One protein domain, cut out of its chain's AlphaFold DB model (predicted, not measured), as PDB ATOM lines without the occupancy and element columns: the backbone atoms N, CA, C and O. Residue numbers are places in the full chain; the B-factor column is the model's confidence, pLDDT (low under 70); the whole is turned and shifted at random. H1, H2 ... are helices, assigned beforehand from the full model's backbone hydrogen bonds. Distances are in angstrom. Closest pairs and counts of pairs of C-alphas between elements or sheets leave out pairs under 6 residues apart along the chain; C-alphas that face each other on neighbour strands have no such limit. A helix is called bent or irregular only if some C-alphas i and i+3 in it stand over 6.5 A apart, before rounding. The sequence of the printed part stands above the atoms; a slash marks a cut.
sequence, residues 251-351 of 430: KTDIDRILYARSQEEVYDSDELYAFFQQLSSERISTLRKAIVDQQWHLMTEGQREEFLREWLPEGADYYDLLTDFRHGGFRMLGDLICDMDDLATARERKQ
ATOM      1  N   LYS A 251      19.071   6.217 -56.871       85.69
ATOM      2  CA  LYS A 251      20.375   5.724 -57.369       85.69
ATOM      3  C   LYS A 251      21.018   6.661 -58.386       85.69
ATOM      4  O   LYS A 251      22.163   7.040 -58.210       85.69
ATOM      5  N   THR A 252      20.259   7.141 -59.372       85.31
ATOM      6  CA  THR A 252      20.786   8.099 -60.361       85.31
ATOM      7  C   THR A 252      21.236   9.423 -59.735       85.31
ATOM      8  O   THR A 252      22.087  10.100 -60.301       85.31
ATOM      9  N   ASP A 253      20.655   9.835 -58.604       87.69
ATOM     10  CA  ASP A 253      21.096  11.037 -57.886       87.69
ATOM     11  C   ASP A 253      22.388  10.765 -57.106       87.69
ATOM     12  O   ASP A 253      23.312  11.570 -57.158       87.69
ATOM     13  N   ILE A 254      22.504   9.585 -56.489       87.31
ATOM     14  CA  ILE A 254      23.735   9.113 -55.840       87.31
ATOM     15  C   ILE A 254      24.880   9.025 -56.857       87.31
ATOM     16  O   ILE A 254      25.936   9.603 -56.621       87.31
ATOM     17  N   ASP A 255      24.653   8.416 -58.025       86.44
ATOM     18  CA  ASP A 255      25.650   8.332 -59.105       86.44
ATOM     19  C   ASP A 255      26.118   9.728 -59.553       86.44
ATOM     20  O   ASP A 255      27.298   9.951 -59.822       86.44
ATOM     21  N   ARG A 256      25.205  10.709 -59.601       88.06
ATOM     22  CA  ARG A 256      25.550  12.105 -59.918       88.06
ATOM     23  C   ARG A 256      26.385  12.762 -58.828       88.06
ATOM     24  O   ARG A 256      27.267  13.548 -59.169       88.06
ATOM     25  N   ILE A 257      26.099  12.491 -57.555       87.31
ATOM     26  CA  ILE A 257      26.881  13.012 -56.427       87.31
ATOM     27  C   ILE A 257      28.292  12.417 -56.463       87.31
ATOM     28  O   ILE A 257      29.255  13.172 -56.354       87.31
ATOM     29  N   LEU A 258      28.423  11.104 -56.681       83.44
ATOM     30  CA  LEU A 258      29.718  10.429 -56.817       83.44
ATOM     31  C   LEU A 258      30.528  11.002 -57.986       83.44
ATOM     32  O   LEU A 258      31.670  11.412 -57.788       83.44
ATOM     33  N   TYR A 259      29.898  11.158 -59.155       85.19
ATOM     34  CA  TYR A 259      30.524  11.765 -60.334       85.19
ATOM     35  C   TYR A 259      30.972  13.214 -60.099       85.19
ATOM     36  O   TYR A 259      32.090  13.602 -60.428       85.19
ATOM     37  N   ALA A 260      30.117  14.041 -59.486       83.69
ATOM     38  CA  ALA A 260      30.455  15.431 -59.175       83.69
ATOM     39  C   ALA A 260      31.628  15.552 -58.185       83.69
ATOM     40  O   ALA A 260      32.263  16.604 -58.118       83.69
ATOM     41  N   ARG A 261      31.909  14.485 -57.428       79.94
ATOM     42  CA  ARG A 261      33.017  14.384 -56.473       79.94
ATOM     43  C   ARG A 261      34.248  13.679 -57.051       79.94
ATOM     44  O   ARG A 261      35.246  13.600 -56.339       79.94
ATOM     45  N   SER A 262      34.202  13.198 -58.298       78.44
ATOM     46  CA  SER A 262      35.245  12.352 -58.901       78.44
ATOM     47  C   SER A 262      35.548  11.101 -58.060       78.44
ATOM     48  O   SER A 262      36.706  10.745 -57.844       78.44
ATOM     49  N   GLN A 263      34.498  10.489 -57.508       76.12
ATOM     50  CA  GLN A 263      34.558   9.341 -56.597       76.12
ATOM     51  C   GLN A 263      33.935   8.067 -57.185       76.12
ATOM     52  O   GLN A 263      33.874   7.054 -56.496       76.12
ATOM     53  N   GLU A 264      33.508   8.096 -58.445       73.19
ATOM     54  CA  GLU A 264      32.893   6.972 -59.161       73.19
ATOM     55  C   GLU A 264      33.801   5.737 -59.302       73.19
ATOM     56  O   GLU A 264      33.300   4.632 -59.464       73.19
ATOM     57  N   GLU A 265      35.123   5.910 -59.200       67.12
ATOM     58  CA  GLU A 265      36.110   4.814 -59.213       67.12
ATOM     59  C   GLU A 265      36.464   4.309 -57.798       67.12
ATOM     60  O   GLU A 265      37.192   3.330 -57.649       67.12
ATOM     61  N   VAL A 266      36.001   5.002 -56.749       68.25
ATOM     62  CA  VAL A 266      36.300   4.694 -55.335       68.25
ATOM     63  C   VAL A 266      35.096   4.066 -54.640       68.25
ATOM     64  O   VAL A 266      35.267   3.190 -53.796       68.25
ATOM     65  N   TYR A 267      33.889   4.510 -54.987       74.62
ATOM     66  CA  TYR A 267      32.643   4.002 -54.433       74.62
ATOM     67  C   TYR A 267      31.671   3.665 -55.557       74.62
ATOM     68  O   TYR A 267      31.410   4.497 -56.426       74.62
ATOM     69  N   ASP A 268      31.082   2.476 -55.480       75.19
ATOM     70  CA  ASP A 268      30.011   2.042 -56.369       75.19
ATOM     71  C   ASP A 268      28.648   2.167 -55.671       75.19
ATOM     72  O   ASP A 268      28.469   1.795 -54.506       75.19
ATOM     73  N   SER A 269      27.654   2.698 -56.383       75.69
ATOM     74  CA  SER A 269      26.309   2.829 -55.835       75.69
ATOM     75  C   SER A 269      25.658   1.470 -55.592       75.69
ATOM     76  O   SER A 269      24.906   1.338 -54.625       75.69
ATOM     77  N   ASP A 270      25.970   0.442 -56.391       71.44
ATOM     78  CA  ASP A 270      25.481  -0.917 -56.138       71.44
ATOM     79  C   ASP A 270      26.071  -1.519 -54.855       71.44
ATOM     80  O   ASP A 270      25.327  -2.117 -54.073       71.44
ATOM     81  N   GLU A 271      27.356  -1.289 -54.574       72.12
ATOM     82  CA  GLU A 271      27.993  -1.685 -53.311       72.12
ATOM     83  C   GLU A 271      27.377  -0.973 -52.099       72.12
ATOM     84  O   GLU A 271      27.060  -1.619 -51.095       72.12
ATOM     85  N   LEU A 272      27.112   0.335 -52.209       79.44
ATOM     86  CA  LEU A 272      26.420   1.096 -51.164       79.44
ATOM     87  C   LEU A 272      25.030   0.509 -50.883       79.44
ATOM     88  O   LEU A 272      24.686   0.239 -49.732       79.44
ATOM     89  N   TYR A 273      24.226   0.251 -51.918       82.44
ATOM     90  CA  TYR A 273      22.918  -0.381 -51.729       82.44
ATOM     91  C   TYR A 273      23.026  -1.796 -51.150       82.44
ATOM     92  O   TYR A 273      22.209  -2.163 -50.301       82.44
ATOM     93  N   ALA A 274      24.018  -2.584 -51.572       75.19
ATOM     94  CA  ALA A 274      24.243  -3.929 -51.056       75.19
ATOM     95  C   ALA A 274      24.565  -3.919 -49.555       75.19
ATOM     96  O   ALA A 274      24.047  -4.769 -48.828       75.19
ATOM     97  N   PHE A 275      25.343  -2.944 -49.078       81.38
ATOM     98  CA  PHE A 275      25.611  -2.746 -47.654       81.38
ATOM     99  C   PHE A 275      24.322  -2.457 -46.869       81.38
ATOM    100  O   PHE A 275      23.967  -3.202 -45.953       81.38
ATOM    101  N   PHE A 276      23.544  -1.441 -47.266       84.31
ATOM    102  CA  PHE A 276      22.304  -1.094 -46.555       84.31
ATOM    103  C   PHE A 276      21.227  -2.188 -46.647       84.31
ATOM    104  O   PHE A 276      20.360  -2.278 -45.777       84.31
ATOM    105  N   GLN A 277      21.285  -3.061 -47.656       81.44
ATOM    106  CA  GLN A 277      20.401  -4.222 -47.776       81.44
ATOM    107  C   GLN A 277      20.658  -5.309 -46.726       81.44
ATOM    108  O   GLN A 277      19.756  -6.107 -46.458       81.44
ATOM    109  N   GLN A 278      21.844  -5.343 -46.118       80.31
ATOM    110  CA  GLN A 278      22.174  -6.292 -45.052       80.31
ATOM    111  C   GLN A 278      21.532  -5.906 -43.709       80.31
ATOM    112  O   GLN A 278      21.369  -6.761 -42.838       80.31
ATOM    113  N   LEU A 279      21.124  -4.644 -43.543       85.75
ATOM    114  CA  LEU A 279      20.473  -4.156 -42.329       85.75
ATOM    115  C   LEU A 279      19.012  -4.626 -42.245       85.75
ATOM    116  O   LEU A 279      18.296  -4.720 -43.246       85.75
ATOM    117  N   SER A 280      18.532  -4.893 -41.028       85.62
ATOM    118  CA  SER A 280      17.132  -5.276 -40.813       85.62
ATOM    119  C   SER A 280      16.174  -4.112 -41.103       85.62
ATOM    120  O   SER A 280      16.512  -2.940 -40.923       85.62
ATOM    121  N   SER A 281      14.938  -4.425 -41.509       84.38
ATOM    122  CA  SER A 281      13.915  -3.395 -41.779       84.38
ATOM    123  C   SER A 281      13.609  -2.513 -40.559       84.38
ATOM    124  O   SER A 281      13.454  -1.303 -40.695       84.38
ATOM    125  N   GLU A 282      13.620  -3.090 -39.354       86.62
ATOM    126  CA  GLU A 282      13.467  -2.348 -38.098       86.62
ATOM    127  C   GLU A 282      14.629  -1.371 -37.871       86.62
ATOM    128  O   GLU A 282      14.404  -0.231 -37.453       86.62
ATOM    129  N   ARG A 283      15.865  -1.779 -38.197       88.69
ATOM    130  CA  ARG A 283      17.061  -0.931 -38.074       88.69
ATOM    131  C   ARG A 283      17.017   0.234 -39.057       88.69
ATOM    132  O   ARG A 283      17.227   1.367 -38.638       88.69
ATOM    133  N   ILE A 284      16.667  -0.027 -40.317       90.50
ATOM    134  CA  ILE A 284      16.488   0.996 -41.359       90.50
ATOM    135  C   ILE A 284      15.409   2.016 -40.955       90.50
ATOM    136  O   ILE A 284      15.661   3.220 -41.001       90.50
ATOM    137  N   SER A 285      14.243   1.560 -40.484       89.75
ATOM    138  CA  SER A 285      13.163   2.444 -40.010       89.75
ATOM    139  C   SER A 285      13.594   3.275 -38.794       89.75
ATOM    140  O   SER A 285      13.279   4.463 -38.695       89.75
ATOM    141  N   THR A 286      14.336   2.677 -37.859       93.62
ATOM    142  CA  THR A 286      14.849   3.388 -36.678       93.62
ATOM    143  C   THR A 286      15.870   4.456 -37.073       93.62
ATOM    144  O   THR A 286      15.766   5.597 -36.625       93.62
ATOM    145  N   LEU A 287      16.802   4.123 -37.968       93.31
ATOM    146  CA  LEU A 287      17.782   5.064 -38.506       93.31
ATOM    147  C   LEU A 287      17.101   6.200 -39.286       93.31
ATOM    148  O   LEU A 287      17.461   7.361 -39.112       93.31
ATOM    149  N   ARG A 288      16.055   5.904 -40.071       93.25
ATOM    150  CA  ARG A 288      15.243   6.925 -40.752       93.25
ATOM    151  C   ARG A 288      14.616   7.909 -39.764       93.25
ATOM    152  O   ARG A 288      14.653   9.112 -40.011       93.25
ATOM    153  N   LYS A 289      14.053   7.417 -38.653       93.94
ATOM    154  CA  LYS A 289      13.506   8.278 -37.591       93.94
ATOM    155  C   LYS A 289      14.594   9.145 -36.972       93.94
ATOM    156  O   LYS A 289      14.414  10.352 -36.914       93.94
ATOM    157  N   ALA A 290      15.745   8.568 -36.623       94.12
ATOM    158  CA  ALA A 290      16.867   9.318 -36.058       94.12
ATOM    159  C   ALA A 290      17.373  10.431 -36.999       94.12
ATOM    160  O   ALA A 290      17.591  11.554 -36.551       94.12
ATOM    161  N   ILE A 291      17.478  10.159 -38.308       93.88
ATOM    162  CA  ILE A 291      17.855  11.154 -39.333       93.88
ATOM    163  C   ILE A 291      16.894  12.355 -39.325       93.88
ATOM    164  O   ILE A 291      17.330  13.502 -39.469       93.88
ATOM    165  N   VAL A 292      15.590  12.101 -39.174       93.00
ATOM    166  CA  VAL A 292      14.556  13.146 -39.125       93.00
ATOM    167  C   VAL A 292      14.576  13.869 -37.781       93.00
ATOM    168  O   VAL A 292      14.690  15.091 -37.754       93.00
ATOM    169  N   ASP A 293      14.500  13.137 -36.674       94.69
ATOM    170  CA  ASP A 293      14.352  13.697 -35.329       94.69
ATOM    171  C   ASP A 293      15.563  14.548 -34.939       94.69
ATOM    172  O   ASP A 293      15.407  15.637 -34.387       94.69
ATOM    173  N   GLN A 294      16.768  14.103 -35.301       93.75
ATOM    174  CA  GLN A 294      18.002  14.830 -35.012       93.75
ATOM    175  C   GLN A 294      18.389  15.837 -36.103       93.75
ATOM    176  O   GLN A 294      19.419  16.493 -35.996       93.75
ATOM    177  N   GLN A 295      17.562  16.006 -37.139       91.81
ATOM    178  CA  GLN A 295      17.780  16.989 -38.204       91.81
ATOM    179  C   GLN A 295      19.153  16.833 -38.885       91.81
ATOM    180  O   GLN A 295      19.890  17.803 -39.053       91.81
ATOM    181  N   TRP A 296      19.480  15.619 -39.339       92.56
ATOM    182  CA  TRP A 296      20.750  15.256 -40.002       92.56
ATOM    183  C   TRP A 296      21.271  16.280 -41.035       92.56
ATOM    184  O   TRP A 296      22.470  16.553 -41.146       92.56
ATOM    185  N   HIS A 297      20.359  16.888 -41.795       87.75
ATOM    186  CA  HIS A 297      20.674  17.879 -42.823       87.75
ATOM    187  C   HIS A 297      21.220  19.211 -42.272       87.75
ATOM    188  O   HIS A 297      21.868  19.940 -43.018       87.75
ATOM    189  N   LEU A 298      20.996  19.517 -40.990       90.06
ATOM    190  CA  LEU A 298      21.477  20.723 -40.302       90.06
ATOM    191  C   LEU A 298      22.746  20.489 -39.468       90.06
ATOM    192  O   LEU A 298      23.343  21.456 -38.999       90.06
ATOM    193  N   MET A 299      23.161  19.234 -39.277       91.75
ATOM    194  CA  MET A 299      24.350  18.885 -38.493       91.75
ATOM    195  C   MET A 299      25.646  19.331 -39.179       91.75
ATOM    196  O   MET A 299      25.744  19.312 -40.406       91.75
ATOM    197  N   THR A 300      26.661  19.689 -38.392       90.00
ATOM    198  CA  THR A 300      28.035  19.883 -38.884       90.00
ATOM    199  C   THR A 300      28.706  18.542 -39.193       90.00
ATOM    200  O   THR A 300      28.213  17.486 -38.811       90.00
ATOM    201  N   GLU A 301      29.849  18.562 -39.879       85.56
ATOM    202  CA  GLU A 301      30.563  17.341 -40.282       85.56
ATOM    203  C   GLU A 301      30.949  16.470 -39.075       85.56
ATOM    204  O   GLU A 301      30.638  15.282 -39.056       85.56
ATOM    205  N   GLY A 302      31.495  17.077 -38.013       87.38
ATOM    206  CA  GLY A 302      31.822  16.357 -36.776       87.38
ATOM    207  C   GLY A 302      30.591  15.808 -36.043       87.38
ATOM    208  O   GLY A 302      30.629  14.695 -35.530       87.38
ATOM    209  N   GLN A 303      29.469  16.540 -36.049       91.06
ATOM    210  CA  GLN A 303      28.204  16.053 -35.478       91.06
ATOM    211  C   GLN A 303      27.638  14.867 -36.268       91.06
ATOM    212  O   GLN A 303      27.064  13.951 -35.686       91.06
ATOM    213  N   ARG A 304      27.809  14.864 -37.594       91.19
ATOM    214  CA  ARG A 304      27.396  13.742 -38.442       91.19
ATOM    215  C   ARG A 304      28.247  12.505 -38.210       91.19
ATOM    216  O   ARG A 304      27.706  11.406 -38.217       91.19
ATOM    217  N   GLU A 305      29.548  12.664 -37.998       88.69
ATOM    218  CA  GLU A 305      30.416  11.533 -37.672       88.69
ATOM    219  C   GLU A 305      30.025  10.900 -36.326       88.69
ATOM    220  O   GLU A 305      29.927   9.678 -36.223       88.69
ATOM    221  N   GLU A 306      29.724  11.718 -35.312       91.12
ATOM    222  CA  GLU A 306      29.215  11.242 -34.020       91.12
ATOM    223  C   GLU A 306      27.861  10.530 -34.166       91.12
ATOM    224  O   GLU A 306      27.689   9.419 -33.661       91.12
ATOM    225  N   PHE A 307      26.942  11.103 -34.952       94.62
ATOM    226  CA  PHE A 307      25.669  10.466 -35.294       94.62
ATOM    227  C   PHE A 307      25.874   9.105 -35.972       94.62
ATOM    228  O   PHE A 307      25.221   8.127 -35.611       94.62
ATOM    229  N   LEU A 308      26.782   9.006 -36.946       91.62
ATOM    230  CA  LEU A 308      27.053   7.747 -37.636       91.62
ATOM    231  C   LEU A 308      27.660   6.703 -36.691       91.62
ATOM    232  O   LEU A 308      27.228   5.556 -36.716       91.62
ATOM    233  N   ARG A 309      28.574   7.092 -35.793       90.56
ATOM    234  CA  ARG A 309      29.129   6.192 -34.763       90.56
ATOM    235  C   ARG A 309      28.057   5.620 -33.835       90.56
ATOM    236  O   ARG A 309      28.174   4.468 -33.425       90.56
ATOM    237  N   GLU A 310      27.027   6.398 -33.514       92.62
ATOM    238  CA  GLU A 310      25.914   5.961 -32.667       92.62
ATOM    239  C   GLU A 310      24.891   5.099 -33.437       92.62
ATOM    240  O   GLU A 310      24.467   4.038 -32.965       92.62
ATOM    241  N   TRP A 311      24.491   5.532 -34.636       91.75
ATOM    242  CA  TRP A 311      23.337   4.972 -35.353       91.75
ATOM    243  C   TRP A 311      23.687   4.010 -36.496       91.75
ATOM    244  O   TRP A 311      22.830   3.211 -36.884       91.75
ATOM    245  N   LEU A 312      24.916   4.043 -37.013       90.62
ATOM    246  CA  LEU A 312      25.419   3.186 -38.094       90.62
ATOM    247  C   LEU A 312      26.907   2.804 -37.888       90.62
ATOM    248  O   LEU A 312      27.723   3.047 -38.779       90.62
ATOM    249  N   PRO A 313      27.286   2.202 -36.741       86.06
ATOM    250  CA  PRO A 313      28.677   1.835 -36.446       86.06
ATOM    251  C   PRO A 313      29.307   0.898 -37.488       86.06
ATOM    252  O   PRO A 313      30.522   0.896 -37.672       86.06
ATOM    253  N   GLU A 314      28.489   0.107 -38.179       84.62
ATOM    254  CA  GLU A 314      28.907  -0.841 -39.212       84.62
ATOM    255  C   GLU A 314      29.347  -0.151 -40.513       84.62
ATOM    256  O   GLU A 314      29.987  -0.776 -41.351       84.62
ATOM    257  N   GLY A 315      28.994   1.125 -40.697       80.00
ATOM    258  CA  GLY A 315      29.258   1.895 -41.913       80.00
ATOM    259  C   GLY A 315      30.547   2.712 -41.876       80.00
ATOM    260  O   GLY A 315      30.647   3.667 -42.642       80.00
ATOM    261  N   ALA A 316      31.490   2.385 -40.984       78.19
ATOM    262  CA  ALA A 316      32.702   3.172 -40.734       78.19
ATOM    263  C   ALA A 316      33.488   3.510 -42.014       78.19
ATOM    264  O   ALA A 316      33.923   4.647 -42.182       78.19
ATOM    265  N   ASP A 317      33.572   2.564 -42.953       77.31
ATOM    266  CA  ASP A 317      34.268   2.731 -44.239       77.31
ATOM    267  C   ASP A 317      33.620   3.793 -45.155       77.31
ATOM    268  O   ASP A 317      34.233   4.273 -46.110       77.31
ATOM    269  N   TYR A 318      32.382   4.196 -44.854       83.56
ATOM    270  CA  TYR A 318      31.613   5.184 -45.608       83.56
ATOM    271  C   TYR A 318      31.458   6.522 -44.879       83.56
ATOM    272  O   TYR A 318      30.785   7.408 -45.400       83.56
ATOM    273  N   TYR A 319      32.040   6.719 -43.692       84.56
ATOM    274  CA  TYR A 319      31.816   7.954 -42.928       84.56
ATOM    275  C   TYR A 319      32.281   9.191 -43.687       84.56
ATOM    276  O   TYR A 319      31.477  10.095 -43.899       84.56
ATOM    277  N   ASP A 320      33.505   9.181 -44.212       83.62
ATOM    278  CA  ASP A 320      34.051  10.282 -45.019       83.62
ATOM    279  C   ASP A 320      33.174  10.595 -46.244       83.62
ATOM    280  O   ASP A 320      33.031  11.741 -46.681       83.62
ATOM    281  N   LEU A 321      32.541   9.565 -46.811       85.44
ATOM    282  CA  LEU A 321      31.627   9.713 -47.934       85.44
ATOM    283  C   LEU A 321      30.306  10.378 -47.504       85.44
ATOM    284  O   LEU A 321      29.796  11.240 -48.230       85.44
ATOM    285  N   LEU A 322      29.764   9.974 -46.352       86.88
ATOM    286  CA  LEU A 322      28.425  10.313 -45.866       86.88
ATOM    287  C   LEU A 322      28.369  11.592 -45.014       86.88
ATOM    288  O   LEU A 322      27.288  12.156 -44.881       86.88
ATOM    289  N   THR A 323      29.467  12.076 -44.433       86.12
ATOM    290  CA  THR A 323      29.476  13.299 -43.599       86.12
ATOM    291  C   THR A 323      29.748  14.582 -44.401       86.12
ATOM    292  O   THR A 323      29.320  15.668 -43.987       86.12
ATOM    293  N   ASP A 324      30.388  14.454 -45.568       80.44
ATOM    294  CA  ASP A 324      30.902  15.545 -46.409       80.44
ATOM    295  C   ASP A 324      29.794  16.438 -47.011       80.44
ATOM    296  O   ASP A 324      28.803  15.978 -47.585       80.44
ATOM    297  N   PHE A 325      29.980  17.756 -46.935       77.44
ATOM    298  CA  PHE A 325      29.056  18.747 -47.495       77.44
ATOM    299  C   PHE A 325      29.201  18.968 -49.005       77.44
ATOM    300  O   PHE A 325      28.273  19.478 -49.646       77.44
ATOM    301  N   ARG A 326      30.353  18.631 -49.592       76.56
ATOM    302  CA  ARG A 326      30.649  18.910 -51.001       76.56
ATOM    303  C   ARG A 326      29.674  18.178 -51.910       76.56
ATOM    304  O   ARG A 326      29.408  16.991 -51.742       76.56
ATOM    305  N   HIS A 327      29.136  18.917 -52.879       74.88
ATOM    306  CA  HIS A 327      28.236  18.397 -53.913       74.88
ATOM    307  C   HIS A 327      27.043  17.579 -53.380       74.88
ATOM    308  O   HIS A 327      26.487  16.764 -54.105       74.88
ATOM    309  N   GLY A 328      26.618  17.816 -52.130       76.12
ATOM    310  CA  GLY A 328      25.492  17.108 -51.523       76.12
ATOM    311  C   GLY A 328      25.821  15.719 -50.971       76.12
ATOM    312  O   GLY A 328      24.896  14.932 -50.799       76.12
ATOM    313  N   GLY A 329      27.087  15.413 -50.658       80.50
ATOM    314  CA  GLY A 329      27.508  14.120 -50.096       80.50
ATOM    315  C   GLY A 329      26.676  13.659 -48.891       80.50
ATOM    316  O   GLY A 329      26.145  12.550 -48.886       80.50
ATOM    317  N   PHE A 330      26.430  14.559 -47.939       85.38
ATOM    318  CA  PHE A 330      25.615  14.288 -46.752       85.38
ATOM    319  C   PHE A 330      24.179  13.838 -47.048       85.38
ATOM    320  O   PHE A 330      23.516  13.241 -46.199       85.38
ATOM    321  N   ARG A 331      23.664  14.116 -48.249       88.12
ATOM    322  CA  ARG A 331      22.317  13.717 -48.659       88.12
ATOM    323  C   ARG A 331      22.226  12.220 -48.965       88.12
ATOM    324  O   ARG A 331      21.157  11.640 -48.780       88.12
ATOM    325  N   MET A 332      23.336  11.590 -49.360       89.50
ATOM    326  CA  MET A 332      23.357  10.190 -49.797       89.50
ATOM    327  C   MET A 332      22.862   9.230 -48.715       89.50
ATOM    328  O   MET A 332      22.106   8.319 -49.036       89.50
ATOM    329  N   LEU A 333      23.189   9.468 -47.437       91.94
ATOM    330  CA  LEU A 333      22.659   8.660 -46.331       91.94
ATOM    331  C   LEU A 333      21.123   8.695 -46.303       91.94
ATOM    332  O   LEU A 333      20.472   7.656 -46.230       91.94
ATOM    333  N   GLY A 334      20.540   9.893 -46.381       90.44
ATOM    334  CA  GLY A 334      19.089  10.067 -46.374       90.44
ATOM    335  C   GLY A 334      18.426   9.409 -47.582       90.44
ATOM    336  O   GLY A 334      17.385   8.768 -47.437       90.44
ATOM    337  N   ASP A 335      19.046   9.525 -48.755       90.81
ATOM    338  CA  ASP A 335      18.531   8.947 -49.991       90.81
ATOM    339  C   ASP A 335      18.590   7.406 -49.984       90.81
ATOM    340  O   ASP A 335      17.583   6.764 -50.298       90.81
ATOM    341  N   LEU A 336      19.701   6.814 -49.526       90.69
ATOM    342  CA  LEU A 336      19.871   5.364 -49.357       90.69
ATOM    343  C   LEU A 336      18.867   4.796 -48.345       90.69
ATOM    344  O   LEU A 336      18.140   3.849 -48.649       90.69
ATOM    345  N   ILE A 337      18.762   5.404 -47.159       91.88
ATOM    346  CA  ILE A 337      17.845   4.950 -46.104       91.88
ATOM    347  C   ILE A 337      16.383   5.091 -46.522       91.88
ATOM    348  O   ILE A 337      15.588   4.186 -46.263       91.88
ATOM    349  N   CYS A 338      16.012   6.174 -47.211       89.00
ATOM    350  CA  CYS A 338      14.653   6.318 -47.727       89.00
ATOM    351  C   CYS A 338      14.328   5.245 -48.769       89.00
ATOM    352  O   CYS A 338      13.262   4.647 -48.686       89.00
ATOM    353  N   ASP A 339      15.226   4.967 -49.719       88.88
ATOM    354  CA  ASP A 339      14.986   3.927 -50.726       88.88
ATOM    355  C   ASP A 339      14.855   2.530 -50.096       88.88
ATOM    356  O   ASP A 339      13.982   1.761 -50.507       88.88
ATOM    357  N   MET A 340      15.653   2.211 -49.071       87.12
ATOM    358  CA  MET A 340      15.567   0.925 -48.366       87.12
ATOM    359  C   MET A 340      14.292   0.788 -47.530       87.12
ATOM    360  O   MET A 340      13.647  -0.262 -47.568       87.12
ATOM    361  N   ASP A 341      13.892   1.840 -46.812       85.94
ATOM    362  CA  ASP A 341      12.679   1.830 -45.989       85.94
ATOM    363  C   ASP A 341      11.404   1.825 -46.846       85.94
ATOM    364  O   ASP A 341      10.459   1.074 -46.587       85.94
ATOM    365  N   ASP A 342      11.394   2.602 -47.934       83.62
ATOM    366  CA  ASP A 342      10.296   2.624 -48.901       83.62
ATOM    367  C   ASP A 342      10.149   1.240 -49.568       83.62
ATOM    368  O   ASP A 342       9.032   0.759 -49.782       83.62
ATOM    369  N   LEU A 343      11.266   0.553 -49.839       80.38
ATOM    370  CA  LEU A 343      11.295  -0.805 -50.383       80.38
ATOM    371  C   LEU A 343      10.848  -1.865 -49.364       80.38
ATOM    372  O   LEU A 343      10.093  -2.770 -49.732       80.38
ATOM    373  N   ALA A 344      11.244  -1.758 -48.094       78.75
ATOM    374  CA  ALA A 344      10.771  -2.634 -47.019       78.75
ATOM    375  C   ALA A 344       9.259  -2.467 -46.784       78.75
ATOM    376  O   ALA A 344       8.509  -3.447 -46.809       78.75
ATOM    377  N   THR A 345       8.789  -1.222 -46.701       74.62
ATOM    378  CA  THR A 345       7.364  -0.882 -46.594       74.62
ATOM    379  C   THR A 345       6.583  -1.366 -47.818       74.62
ATOM    380  O   THR A 345       5.463  -1.872 -47.706       74.62
ATOM    381  N   ALA A 346       7.157  -1.254 -49.020       71.88
ATOM    382  CA  ALA A 346       6.552  -1.800 -50.228       71.88
ATOM    383  C   ALA A 346       6.448  -3.331 -50.167       71.88
ATOM    384  O   ALA A 346       5.409  -3.868 -50.541       71.88
ATOM    385  N   ARG A 347       7.468  -4.043 -49.671       71.00
ATOM    386  CA  ARG A 347       7.429  -5.508 -49.492       71.00
ATOM    387  C   ARG A 347       6.330  -5.936 -48.517       71.00
ATOM    388  O   ARG A 347       5.594  -6.870 -48.824       71.00
ATOM    389  N   GLU A 348       6.156  -5.227 -47.406       69.19
ATOM    390  CA  GLU A 348       5.062  -5.485 -46.462       69.19
ATOM    391  C   GLU A 348       3.687  -5.216 -47.099       69.19
ATOM    392  O   GLU A 348       2.772  -6.043 -47.041       69.19
ATOM    393  N   ARG A 349       3.543  -4.094 -47.819       66.88
ATOM    394  CA  ARG A 349       2.311  -3.771 -48.559       66.88
ATOM    395  C   ARG A 349       1.967  -4.817 -49.620       66.88
ATOM    396  O   ARG A 349       0.778  -5.011 -49.879       66.88
ATOM    397  N   LYS A 350       2.972  -5.494 -50.183       70.25
ATOM    398  CA  LYS A 350       2.852  -6.550 -51.202       70.25
ATOM    399  C   LYS A 350       2.419  -7.918 -50.659       70.25
ATOM    400  O   LYS A 350       2.301  -8.868 -51.433       70.25
ATOM    401  N   GLN A 351       2.138  -8.046 -49.363       79.69
ATOM    402  CA  GLN A 351       1.542  -9.267 -48.826       79.69
ATOM    403  C   GLN A 351       0.091  -9.428 -49.301       79.69
ATOM    404  O   GLN A 351      -0.783  -8.607 -49.006       79.69
TER     405      GLN A 351
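This is residues 251 to 351 of the 430 residues of an uncharacterized protein of Firmicutes bacterium CAG:103 (UniProt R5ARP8). One long helix, H6, runs between two groups of shorter helices: H1 and H2 on one side of it, H3 and the hairpin of H4 and H5 on the other. H3 crosses H6, and residues 346 to 351, of which 346 to 349 belong to H6, stick out at one end. The printed part has 101 residues with six named helices, H1 to H6, and no named strand: all helix, with mostly crossed packing. It is compact, radius of gyration of the C-alphas 13.3 A, and spans 41 by 27 by 21 A, only just elongated.

H1, residues 251 to 260, only just touches H2, residues 269 to 277, with 3 pairs of C-alphas within 8 A; the closest C-alphas, of Asp 255 and Ser 269, are 6.4 A apart. H6, residues 331 to 349, is the hub. It touches H2 with residues 336 to 340 alone, closest C-alphas Tyr 273 and Leu 336 at 6.9 A. H3, residues 281 to 293, touches H6 at a steep tilt of 46 degrees, opposite ways, closest C-alphas Ser 285 and Asp 341 at 6.0 A. H4, residues 301 to 311, and H5, residues 313 to 323, form a hairpin at a shallow tilt of 22 degrees, closest C-alphas Glu 301 and Thr 323 at 5.3 A. H5 only just touches H6, with 3 pairs of C-alphas within 8 A, closest Leu 322 and Leu 333 at 6.0 A. H5 is irregular, with C-alphas 314 and 317 8.2 A apart. Every O i to N i+4 pair is within hydrogen-bond range in H1, H2, H3, H4 and H6; in H5 2 of 7 are, beside 4 of 8 O i to N i+3 pairs.

H1 begins at C-alpha 251 (20.375, 5.724, -57.369). H3 is 18.3 A long, H4 15.1 A and H6 26.6 A, ending at C-alpha 349 (2.311, -3.771, -48.559).

The C-alphas farthest apart, of Gly 302 and Gln 351, are 41.5 A apart. The printed part has no cut and no long link. Residues 265 to 266 and 348 to 349 have pLDDT under 70.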